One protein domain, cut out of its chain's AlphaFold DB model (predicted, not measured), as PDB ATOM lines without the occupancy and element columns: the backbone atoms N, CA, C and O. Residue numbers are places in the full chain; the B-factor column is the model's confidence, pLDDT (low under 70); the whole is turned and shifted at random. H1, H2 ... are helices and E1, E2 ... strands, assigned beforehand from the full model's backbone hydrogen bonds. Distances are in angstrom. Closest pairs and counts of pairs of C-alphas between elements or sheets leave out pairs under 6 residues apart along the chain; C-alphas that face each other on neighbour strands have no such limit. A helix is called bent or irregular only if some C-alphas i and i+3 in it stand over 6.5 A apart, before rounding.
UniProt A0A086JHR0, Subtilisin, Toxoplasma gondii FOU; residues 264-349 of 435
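Overview. This is residues 264 to 349 of the 435 residues of the protein "Subtilisin" of Toxoplasma gondii FOU (UniProt A0A086JHR0). With little regular structure, three small antiparallel strand pairs are joined by loops: hairpin E3 and E4 lies in the middle, H1 packs on E3, and hairpin E1 and E2 and the pair E5 and E6 lie beside it. The printed part has 86 residues, 33 in named elements, ordered E1, E2, H1, E3, E4, E5, H2, E6; the class is mixed. It is compact, radius of gyration of the C-alphas 13.6 A, spanning 41 by 31 by 19 A.

Along the chain. E1, residues 267 to 269, begins at C-alpha 267 (34.432, 42.911, -24.623). E2 is 279 to 281, H1 291 to 295, E3 300 to 305 (15.5 A), E4 312 to 317 (16.4 A), E5 321 to 323, H2 326 to 329. E6, 340 to 342, ends at C-alpha 342 (49.222, 35.454, -34.532).

Arrangement. N 268 and O 280 are 2.9 A apart, N 303 and O 314 2.8 A, N 322 and O 341 2.8 A. The closest C-alphas of H1 and E3, Asn 293 and Cys 302, are 5.1 A apart; of E4 and E6, Cys 317 and Cys 340, 5.6 A. H1 is only just irregular, C-alphas 292 and 295 being 7.0 A apart; 0 of 1 O i to N i+4 pairs and 1 of 2 O i to N i+3 pairs are within hydrogen-bond range. H2 is too short for an i+4 pair. H2 and E4 are apart.

Size, cuts and confidence. The printed part has no cut and no long link. Val 308 and Glu 349 have the C-alphas farthest apart, 42.1 A. Mean pLDDT of the printed part is 73.2; residues 282 to 287, 306 to 311, 326 to 338 and 344 to 349 are under 70.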
ATOM      1  N   PRO A 264      30.803  45.841 -27.396       89.56
ATOM      2  CA  PRO A 264      30.494  46.648 -26.225       89.56
ATOM      3  C   PRO A 264      31.723  46.878 -25.330       89.56
ATOM      4  O   PRO A 264      32.608  46.013 -25.269       89.56
ATOM      5  N   PRO A 265      31.777  47.992 -24.577       85.94
ATOM      6  CA  PRO A 265      32.861  48.248 -23.634       85.94
ATOM      7  C   PRO A 265      33.113  47.052 -22.704       85.94
ATOM      8  O   PRO A 265      32.183  46.502 -22.120       85.94
ATOM      9  N   GLY A 266      34.380  46.646 -22.571       80.62
ATOM     10  CA  GLY A 266      34.772  45.483 -21.765       80.62
ATOM     11  C   GLY A 266      34.676  44.128 -22.482       80.62
ATOM     12  O   GLY A 266      34.885  43.095 -21.845       80.62
ATOM     13  N   SER A 267      34.399  44.117 -23.789       85.38
ATOM     14  CA  SER A 267      34.432  42.911 -24.623       85.38
ATOM     15  C   SER A 267      35.331  43.065 -25.852       85.38
ATOM     16  O   SER A 267      35.649  44.178 -26.270       85.38
ATOM     17  N   VAL A 268      35.783  41.938 -26.402       84.44
ATOM     18  CA  VAL A 268      36.728  41.869 -27.527       84.44
ATOM     19  C   VAL A 268      36.321  40.784 -28.523       84.44
ATOM     20  O   VAL A 268      35.735  39.776 -28.139       84.44
ATOM     21  N   TRP A 269      36.642  40.973 -29.801       85.81
ATOM     22  CA  TRP A 269      36.311  40.013 -30.857       85.81
ATOM     23  C   TRP A 269      37.055  38.681 -30.704       85.81
ATOM     24  O   TRP A 269      38.255  38.656 -30.403       85.81
ATOM     25  N   ASN A 270      36.356  37.577 -30.970       85.50
ATOM     26  CA  ASN A 270      36.979  36.281 -31.228       85.50
ATOM     27  C   ASN A 270      37.710  36.269 -32.592       85.50
ATOM     28  O   ASN A 270      37.597  37.190 -33.395       85.50
ATOM     29  N   ALA A 271      38.460  35.203 -32.860       84.12
ATOM     30  CA  ALA A 271      39.190  34.985 -34.112       84.12
ATOM     31  C   ALA A 271      38.324  34.525 -35.299       84.12
ATOM     32  O   ALA A 271      38.841  34.043 -36.303       84.12
ATOM     33  N   GLN A 272      36.998  34.568 -35.173       83.88
ATOM     34  CA  GLN A 272      36.096  34.105 -36.224       83.88
ATOM     35  C   GLN A 272      35.640  35.290 -37.075       83.88
ATOM     36  O   GLN A 272      35.516  36.410 -36.590       83.88
ATOM     37  N   SER A 273      35.372  35.036 -38.354       78.88
ATOM     38  CA  SER A 273      34.903  36.044 -39.306       78.88
ATOM     39  C   SER A 273      33.425  35.856 -39.663       78.88
ATOM     40  O   SER A 273      32.818  34.804 -39.429       78.88
ATOM     41  N   GLY A 274      32.823  36.903 -40.233       77.94
ATOM     42  CA  GLY A 274      31.416  36.899 -40.630       77.94
ATOM     43  C   GLY A 274      30.472  36.718 -39.437       77.94
ATOM     44  O   GLY A 274      30.705  37.255 -38.361       77.94
ATOM     45  N   TYR A 275      29.401  35.944 -39.614       71.81
ATOM     46  CA  TYR A 275      28.385  35.728 -38.570       71.81
ATOM     47  C   TYR A 275      28.841  34.868 -37.389       71.81
ATOM     48  O   TYR A 275      28.143  34.801 -36.381       71.81
ATOM     49  N   ASN A 276      29.988  34.204 -37.514       80.88
ATOM     50  CA  ASN A 276      30.584  33.449 -36.416       80.88
ATOM     51  C   ASN A 276      31.405  34.363 -35.489       80.88
ATOM     52  O   ASN A 276      31.797  33.948 -34.400       80.88
ATOM     53  N   ALA A 277      31.659  35.613 -35.891       84.19
ATOM     54  CA  ALA A 277      32.327  36.578 -35.034       84.19
ATOM     55  C   ALA A 277      31.485  36.844 -33.775       84.19
ATOM     56  O   ALA A 277      30.277  37.059 -33.855       84.19
ATOM     57  N   GLN A 278      32.112  36.820 -32.603       87.38
ATOM     58  CA  GLN A 278      31.442  37.011 -31.314       87.38
ATOM     59  C   GLN A 278      32.239  37.955 -30.423       87.38
ATOM     60  O   GLN A 278      33.471  37.895 -30.387       87.38
ATOM     61  N   CYS A 279      31.524  38.779 -29.659       87.81
ATOM     62  CA  CYS A 279      32.117  39.611 -28.624       87.81
ATOM     63  C   CYS A 279      32.277  38.808 -27.335       87.81
ATOM     64  O   CYS A 279      31.316  38.369 -26.708       87.81
ATOM     65  N   LEU A 280      33.525  38.614 -26.936       82.94
ATOM     66  CA  LEU A 280      33.913  37.880 -25.747       82.94
ATOM     67  C   LEU A 280      34.080  38.857 -24.586       82.94
ATOM     68  O   LEU A 280      34.897  39.775 -24.657       82.94
ATOM     69  N   THR A 281      33.340  38.653 -23.500       78.19
ATOM     70  CA  THR A 281      33.590  39.330 -22.224       78.19
ATOM     71  C   THR A 281      34.570  38.521 -21.387       78.19
ATOM     72  O   THR A 281      34.581  37.287 -21.425       78.19
ATOM     73  N   LEU A 282      35.379  39.207 -20.578       67.94
ATOM     74  CA  LEU A 282      36.157  38.537 -19.544       67.94
ATOM     75  C   LEU A 282      35.200  38.052 -18.443       67.94
ATOM     76  O   LEU A 282      34.866  38.785 -17.515       67.94
ATOM     77  N   ASN A 283      34.760  36.802 -18.544       59.69
ATOM     78  CA  ASN A 283      34.016  36.142 -17.481       59.69
ATOM     79  C   ASN A 283      35.018  35.520 -16.506       59.69
ATOM     80  O   ASN A 283      35.366  34.347 -16.630       59.69
ATOM     81  N   THR A 284      35.483  36.292 -15.522       56.28
ATOM     82  CA  THR A 284      36.119  35.732 -14.319       56.28
ATOM     83  C   THR A 284      35.079  35.652 -13.205       56.28
ATOM     84  O   THR A 284      35.024  36.552 -12.363       56.28
ATOM     85  N   PRO A 285      34.208  34.626 -13.176       61.00
ATOM     86  CA  PRO A 285      33.407  34.395 -11.985       61.00
ATOM     87  C   PRO A 285      34.350  34.105 -10.806       61.00
ATOM     88  O   PRO A 285      35.446  33.578 -11.000       61.00
ATOM     89  N   LEU A 286      33.932  34.445  -9.582       62.88
ATOM     90  CA  LEU A 286      34.705  34.155  -8.361       62.88
ATOM     91  C   LEU A 286      34.901  32.643  -8.147       62.88
ATOM     92  O   LEU A 286      35.839  32.224  -7.476       62.88
ATOM     93  N   THR A 287      34.026  31.825  -8.736       69.50
ATOM     94  CA  THR A 287      34.060  30.361  -8.708       69.50
ATOM     95  C   THR A 287      33.688  29.800 -10.086       69.50
ATOM     96  O   THR A 287      32.888  30.387 -10.809       69.50
ATOM     97  N   GLY A 288      34.275  28.667 -10.485       73.19
ATOM     98  CA  GLY A 288      33.991  28.010 -11.769       73.19
ATOM     99  C   GLY A 288      35.235  27.743 -12.626       73.19
ATOM    100  O   GLY A 288      36.355  28.063 -12.228       73.19
ATOM    101  N   PRO A 289      35.073  27.146 -13.818       75.44
ATOM    102  CA  PRO A 289      36.207  26.653 -14.602       75.44
ATOM    103  C   PRO A 289      36.957  27.752 -15.377       75.44
ATOM    104  O   PRO A 289      38.047  27.496 -15.881       75.44
ATOM    105  N   CYS A 290      36.397  28.966 -15.452       78.94
ATOM    106  CA  CYS A 290      37.030  30.151 -16.046       78.94
ATOM    107  C   CYS A 290      37.539  31.169 -15.010       78.94
ATOM    108  O   CYS A 290      37.904  32.288 -15.373       78.94
ATOM    109  N   VAL A 291      37.617  30.793 -13.724       76.62
ATOM    110  CA  VAL A 291      38.324  31.594 -12.707       76.62
ATOM    111  C   VAL A 291      39.742  31.886 -13.211       76.62
ATOM    112  O   VAL A 291      40.419  30.986 -13.712       76.62
ATOM    113  N   ASN A 292      40.185  33.145 -13.124       73.94
ATOM    114  CA  ASN A 292      41.484  33.598 -13.643       73.94
ATOM    115  C   ASN A 292      41.738  33.197 -15.114       73.94
ATOM    116  O   ASN A 292      42.811  32.699 -15.457       73.94
ATOM    117  N   ASN A 293      40.738  33.377 -15.986       78.06
ATOM    118  CA  ASN A 293      40.786  33.011 -17.407       78.06
ATOM    119  C   ASN A 293      40.989  31.503 -17.665       78.06
ATOM    120  O   ASN A 293      41.446  31.121 -18.737       78.06
ATOM    121  N   GLY A 294      40.708  30.628 -16.688       75.62
ATOM    122  CA  GLY A 294      40.696  29.168 -16.864       75.62
ATOM    123  C   GLY A 294      41.998  28.558 -17.402       75.62
ATOM    124  O   GLY A 294      41.963  27.490 -18.013       75.62
ATOM    125  N   GLY A 295      43.136  29.245 -17.231       75.19
ATOM    126  CA  GLY A 295      44.439  28.837 -17.766       75.19
ATOM    127  C   GLY A 295      44.656  29.104 -19.264       75.19
ATOM    128  O   GLY A 295      45.636  28.606 -19.822       75.19
ATOM    129  N   CYS A 296      43.776  29.867 -19.917       78.50
ATOM    130  CA  CYS A 296      43.934  30.283 -21.307       78.50
ATOM    131  C   CYS A 296      45.114  31.259 -21.474       78.50
ATOM    132  O   CYS A 296      45.418  32.057 -20.583       78.50
ATOM    133  N   GLY A 297      45.805  31.176 -22.616       74.81
ATOM    134  CA  GLY A 297      46.949  32.038 -22.925       74.81
ATOM    135  C   GLY A 297      46.579  33.522 -23.076       74.81
ATOM    136  O   GLY A 297      45.411  33.879 -23.176       74.81
ATOM    137  N   ARG A 298      47.592  34.399 -23.147       76.25
ATOM    138  CA  ARG A 298      47.428  35.870 -23.209       76.25
ATOM    139  C   ARG A 298      46.512  36.365 -24.344       76.25
ATOM    140  O   ARG A 298      45.883  37.402 -24.188       76.25
ATOM    141  N   ASN A 299      46.431  35.627 -25.452       83.31
ATOM    142  CA  ASN A 299      45.643  35.990 -26.639       83.31
ATOM    143  C   ASN A 299      44.361  35.151 -26.775       83.31
ATOM    144  O   ASN A 299      43.878  34.919 -27.884       83.31
ATOM    145  N   ALA A 300      43.854  34.639 -25.655       84.06
ATOM    146  CA  ALA A 300      42.664  33.810 -25.600       84.06
ATOM    147  C   ALA A 300      41.824  34.149 -24.366       84.06
ATOM    148  O   ALA A 300      42.362  34.457 -23.300       84.06
ATOM    149  N   LEU A 301      40.507  34.025 -24.498       84.56
ATOM    150  CA  LEU A 301      39.563  34.164 -23.393       84.56
ATOM    151  C   LEU A 301      38.864  32.840 -23.106       84.56
ATOM    152  O   LEU A 301      38.458  32.126 -24.023       84.56
ATOM    153  N   CYS A 302      38.716  32.519 -21.824       82.00
ATOM    154  CA  CYS A 302      37.975  31.350 -21.376       82.00
ATOM    155  C   CYS A 302      36.473  31.580 -21.512       82.00
ATOM    156  O   CYS A 302      35.921  32.520 -20.941       82.00
ATOM    157  N   GLN A 303      35.809  30.670 -22.214       81.44
ATOM    158  CA  GLN A 303      34.365  30.534 -22.222       81.44
ATOM    159  C   GLN A 303      33.965  29.257 -21.479       81.44
ATOM    160  O   GLN A 303      34.549  28.190 -21.665       81.44
ATOM    161  N   ALA A 304      32.951  29.371 -20.623       76.25
ATOM    162  CA  ALA A 304      32.300  28.224 -20.009       76.25
ATOM    163  C   ALA A 304      31.043  27.888 -20.818       76.25
ATOM    164  O   ALA A 304      30.204  28.760 -21.039       76.25
ATOM    165  N   SER A 305      30.907  26.634 -21.244       70.81
ATOM    166  CA  SER A 305      29.725  26.120 -21.937       70.81
ATOM    167  C   SER A 305      29.183  24.901 -21.187       70.81
ATOM    168  O   SER A 305      29.954  24.030 -20.781       70.81
ATOM    169  N   GLY A 306      27.866  24.847 -20.958       63.44
ATOM    170  CA  GLY A 306      27.195  23.712 -20.312       63.44
ATOM    171  C   GLY A 306      26.038  24.094 -19.381       63.44
ATOM    172  O   GLY A 306      25.915  25.238 -18.947       63.44
ATOM    173  N   ALA A 307      25.180  23.116 -19.068       55.50
ATOM    174  CA  ALA A 307      24.176  23.216 -18.006       55.50
ATOM    175  C   ALA A 307      24.829  22.996 -16.626       55.50
ATOM    176  O   ALA A 307      25.864  22.339 -16.538       55.50
ATOM    177  N   VAL A 308      24.186  23.502 -15.564       56.16
ATOM    178  CA  VAL A 308      24.655  23.684 -14.164       56.16
ATOM    179  C   VAL A 308      25.488  22.536 -13.543       56.16
ATOM    180  O   VAL A 308      26.207  22.773 -12.577       56.16
ATOM    181  N   LEU A 309      25.444  21.314 -14.084       57.81
ATOM    182  CA  LEU A 309      26.119  20.120 -13.551       57.81
ATOM    183  C   LEU A 309      27.343  19.627 -14.359       57.81
ATOM    184  O   LEU A 309      28.062  18.766 -13.864       57.81
ATOM    185  N   TYR A 310      27.619  20.167 -15.555       61.09
ATOM    186  CA  TYR A 310      28.763  19.769 -16.398       61.09
ATOM    187  C   TYR A 310      29.354  20.982 -17.126       61.09
ATOM    188  O   TYR A 310      29.151  21.161 -18.327       61.09
ATOM    189  N   TYR A 311      30.071  21.847 -16.410       65.88
ATOM    190  CA  TYR A 311      30.742  22.969 -17.062       65.88
ATOM    191  C   TYR A 311      31.961  22.482 -17.854       65.88
ATOM    192  O   TYR A 311      32.931  21.991 -17.273       65.88
ATOM    193  N   GLN A 312      31.939  22.656 -19.175       71.75
ATOM    194  CA  GLN A 312      33.120  22.521 -20.023       71.75
ATOM    195  C   GLN A 312      33.758  23.900 -20.213       71.75
ATOM    196  O   GLN A 312      33.058  24.878 -20.480       71.75
ATOM    197  N   ARG A 313      35.088  23.990 -20.066       78.06
ATOM    198  CA  ARG A 313      35.844  25.200 -20.432       78.06
ATOM    199  C   ARG A 313      36.420  25.067 -21.830       78.06
ATOM    200  O   ARG A 313      36.926  24.004 -22.183       78.06
ATOM    201  N   THR A 314      36.420  26.167 -22.564       82.00
ATOM    202  CA  THR A 314      37.088  26.308 -23.859       82.00
ATOM    203  C   THR A 314      37.833  27.638 -23.900       82.00
ATOM    204  O   THR A 314      37.331  28.645 -23.407       82.00
ATOM    205  N   CYS A 315      39.039  27.672 -24.467       82.56
ATOM    206  CA  CYS A 315      39.741  28.921 -24.738       82.56
ATOM    207  C   CYS A 315      39.472  29.342 -26.179       82.56
ATOM    208  O   CYS A 315      39.799  28.634 -27.132       82.56
ATOM    209  N   VAL A 316      38.898  30.526 -26.339       86.00
ATOM    210  CA  VAL A 316      38.615  31.113 -27.646       86.00
ATOM    211  C   VAL A 316      39.673  32.164 -27.952       86.00
ATOM    212  O   VAL A 316      39.914  33.061 -27.143       86.00
ATOM    213  N   CYS A 317      40.327  32.039 -29.106       87.19
ATOM    214  CA  CYS A 317      41.341  32.993 -29.548       87.19
ATOM    215  C   CYS A 317      40.720  34.354 -29.868       87.19
ATOM    216  O   CYS A 317      39.599  34.430 -30.375       87.19
ATOM    217  N   LEU A 318      41.464  35.415 -29.564       86.19
ATOM    218  CA  LEU A 318      41.105  36.788 -29.911       86.19
ATOM    219  C   LEU A 318      41.350  37.066 -31.398       86.19
ATOM    220  O   LEU A 318      42.164  36.395 -32.026       86.19
ATOM    221  N   ASN A 319      40.686  38.085 -31.941       85.81
ATOM    222  CA  ASN A 319      40.874  38.520 -33.326       85.81
ATOM    223  C   ASN A 319      42.360  38.757 -33.676       85.81
ATOM    224  O   ASN A 319      43.103  39.361 -32.896       85.81
ATOM    225  N   GLY A 320      42.785  38.271 -34.847       79.75
ATOM    226  CA  GLY A 320      44.179  38.269 -35.300       79.75
ATOM    227  C   GLY A 320      45.033  37.128 -34.734       79.75
ATOM    228  O   GLY A 320      46.254  37.131 -34.931       79.75
ATOM    229  N   TYR A 321      44.422  36.168 -34.028       83.44
ATOM    230  CA  TYR A 321      45.096  34.988 -33.500       83.44
ATOM    231  C   TYR A 321      44.360  33.688 -33.826       83.44
ATOM    232  O   TYR A 321      43.163  33.575 -33.608       83.44
ATOM    233  N   GLU A 322      45.088  32.647 -34.211       83.56
ATOM    234  CA  GLU A 322      44.542  31.318 -34.486       83.56
ATOM    235  C   GLU A 322      44.995  30.275 -33.460       83.56
ATOM    236  O   GLU A 322      46.024  30.416 -32.790       83.56
ATOM    237  N   LYS A 323      44.210  29.202 -33.320       80.56
ATOM    238  CA  LYS A 323      44.513  28.111 -32.390       80.56
ATOM    239  C   LYS A 323      45.638  27.247 -32.954       80.56
ATOM    240  O   LYS A 323      45.500  26.670 -34.029       80.56
ATOM    241  N   LEU A 324      46.723  27.094 -32.196       76.56
ATOM    242  CA  LEU A 324      47.805  26.183 -32.566       76.56
ATOM    243  C   LEU A 324      47.321  24.724 -32.514       76.56
ATOM    244  O   LEU A 324      46.603  24.337 -31.589       76.56
ATOM    245  N   SER A 325      47.735  23.911 -33.488       72.06
ATOM    246  CA  SER A 325      47.322  22.509 -33.591       72.06
ATOM    247  C   SER A 325      47.732  21.682 -32.364       72.06
ATOM    248  O   SER A 325      48.814  21.839 -31.788       72.06
ATOM    249  N   SER A 326      46.858  20.753 -31.974       66.06
ATOM    250  CA  SER A 326      47.054  19.879 -30.810       66.06
ATOM    251  C   SER A 326      48.286  18.975 -30.941       66.06
ATOM    252  O   SER A 326      48.928  18.664 -29.941       66.06
ATOM    253  N   SER A 327      48.670  18.612 -32.170       64.69
ATOM    254  CA  SER A 327      49.879  17.831 -32.471       64.69
ATOM    255  C   SER A 327      51.179  18.576 -32.153       64.69
ATOM    256  O   SER A 327      52.173  17.939 -31.811       64.69
ATOM    257  N   VAL A 328      51.179  19.910 -32.228       62.81
ATOM    258  CA  VAL A 328      52.326  20.753 -31.856       62.81
ATOM    259  C   VAL A 328      52.298  21.089 -30.358       62.81
ATOM    260  O   VAL A 328      53.349  21.201 -29.729       62.81
ATOM    261  N   GLN A 329      51.109  21.193 -29.754       62.91
ATOM    262  CA  GLN A 329      50.941  21.483 -28.321       62.91
ATOM    263  C   GLN A 329      51.310  20.313 -27.399       62.91
ATOM    264  O   GLN A 329      51.852  20.557 -26.319       62.91
ATOM    265  N   ALA A 330      51.072  19.066 -27.825       56.03
ATOM    266  CA  ALA A 330      51.243  17.858 -27.008       56.03
ATOM    267  C   ALA A 330      52.666  17.638 -26.444       56.03
ATOM    268  O   ALA A 330      52.852  16.797 -25.569       56.03
ATOM    269  N   GLY A 331      53.669  18.391 -26.910       54.62
ATOM    270  CA  GLY A 331      55.055  18.297 -26.443       54.62
ATOM    271  C   GLY A 331      55.572  19.471 -25.601       54.62
ATOM    272  O   GLY A 331      56.740  19.438 -25.221       54.62
ATOM    273  N   LEU A 332      54.781  20.524 -25.343       54.34
ATOM    274  CA  LEU A 332      55.337  21.803 -24.865       54.34
ATOM    275  C   LEU A 332      54.732  22.366 -23.579       54.34
ATOM    276  O   LEU A 332      55.431  23.007 -22.799       54.34
ATOM    277  N   LEU A 333      53.443  22.152 -23.353       52.75
ATOM    278  CA  LEU A 333      52.716  22.624 -22.181       52.75
ATOM    279  C   LEU A 333      51.743  21.500 -21.829       52.75
ATOM    280  O   LEU A 333      51.039  21.033 -22.718       52.75
ATOM    281  N   GLY A 334      51.748  21.019 -20.583       51.72
ATOM    282  CA  GLY A 334      50.906  19.895 -20.155       51.72
ATOM    283  C   GLY A 334      49.429  20.042 -20.553       51.72
ATOM    284  O   GLY A 334      48.961  21.141 -20.858       51.72
ATOM    285  N   GLU A 335      48.706  18.920 -20.558       49.25
ATOM    286  CA  GLU A 335      47.319  18.833 -21.025       49.25
ATOM    287  C   GLU A 335      46.447  19.996 -20.509       49.25
ATOM    288  O   GLU A 335      46.325  20.233 -19.307       49.25
ATOM    289  N   GLY A 336      45.838  20.743 -21.438       53.25
ATOM    290  CA  GLY A 336      44.807  21.735 -21.121       53.25
ATOM    291  C   GLY A 336      45.186  23.218 -21.231       53.25
ATOM    292  O   GLY A 336      44.372  24.044 -20.802       53.25
ATOM    293  N   ARG A 337      46.350  23.577 -21.797       61.12
ATOM    294  CA  ARG A 337      46.668  24.962 -22.209       61.12
ATOM    295  C   ARG A 337      46.536  25.130 -23.720       61.12
ATOM    296  O   ARG A 337      47.390  24.693 -24.483       61.12
ATOM    297  N   GLU A 338      45.473  25.802 -24.143       68.44
ATOM    298  CA  GLU A 338      45.247  26.141 -25.547       68.44
ATOM    299  C   GLU A 338      45.989  27.449 -25.876       68.44
ATOM    300  O   GLU A 338      45.756  28.492 -25.258       68.44
ATOM    301  N   LEU A 339      46.938  27.376 -26.814       74.56
ATOM    302  CA  LEU A 339      47.766  28.501 -27.246       74.56
ATOM    303  C   LEU A 339      47.220  29.114 -28.540       74.56
ATOM    304  O   LEU A 339      47.040  28.403 -29.530       74.56
ATOM    305  N   CYS A 340      47.029  30.434 -28.526       79.88
ATOM    306  CA  CYS A 340      46.649  31.221 -29.694       79.88
ATOM    307  C   CYS A 340      47.853  32.019 -30.207       79.88
ATOM    308  O   CYS A 340      48.480  32.774 -29.453       79.88
ATOM    309  N   ILE A 341      48.185  31.823 -31.477       77.31
ATOM    310  CA  ILE A 341      49.328  32.421 -32.182       77.31
ATOM    311  C   ILE A 341      48.826  33.466 -33.172       77.31
ATOM    312  O   ILE A 341      47.676  33.396 -33.576       77.31
ATOM    313  N   ARG A 342      49.647  34.449 -33.548       76.69
ATOM    314  CA  ARG A 342      49.222  35.454 -34.532       76.69
ATOM    315  C   ARG A 342      48.966  34.777 -35.883       76.69
ATOM    316  O   ARG A 342      49.763  33.933 -36.288       76.69
ATOM    317  N   GLU A 343      47.895  35.171 -36.561       70.44
ATOM    318  CA  GLU A 343      47.574  34.679 -37.903       70.44
ATOM    319  C   GLU A 343      48.730  34.919 -38.890       70.44
ATOM    320  O   GLU A 343      49.387  35.966 -38.865       70.44
ATOM    321  N   GLY A 344      48.977  33.940 -39.765       65.94
ATOM    322  CA  GLY A 344      49.967  34.042 -40.841       65.94
ATOM    323  C   GLY A 344      51.398  33.641 -40.469       65.94
ATOM    324  O   GLY A 344      52.294  33.790 -41.298       65.94
ATOM    325  N   ILE A 345      51.637  33.111 -39.264       66.75
ATOM    326  CA  ILE A 345      52.935  32.513 -38.921       66.75
ATOM    327  C   ILE A 345      52.996  31.089 -39.491       66.75
ATOM    328  O   ILE A 345      52.156  30.244 -39.189       66.75
ATOM    329  N   ILE A 346      54.016  30.799 -40.301       63.41
ATOM    330  CA  ILE A 346      54.185  29.487 -40.940       63.41
ATOM    331  C   ILE A 346      54.553  28.441 -39.873       63.41
ATOM    332  O   ILE A 346      55.452  28.661 -39.061       63.41
ATOM    333  N   GLU A 347      53.919  27.261 -39.894       64.19
ATOM    334  CA  GLU A 347      54.137  26.185 -38.904       64.19
ATOM    335  C   GLU A 347      55.625  25.800 -38.726       64.19
ATOM    336  O   GLU A 347      56.063  25.429 -37.634       64.19
ATOM    337  N   SER A 348      56.437  25.930 -39.781       59.97
ATOM    338  CA  SER A 348      57.882  25.675 -39.751       59.97
ATOM    339  C   SER A 348      58.664  26.689 -38.903       59.97
ATOM    340  O   SER A 348      59.603  26.303 -38.201       59.97
ATOM    341  N   GLU A 349      58.269  27.963 -38.911       67.44
ATOM    342  CA  GLU A 349      58.857  29.005 -38.062       67.44
ATOM    343  C   GLU A 349      58.473  28.794 -36.601       67.44
ATOM    344  O   GLU A 349      59.316  28.924 -35.709       67.44
TER     345      GLU A 349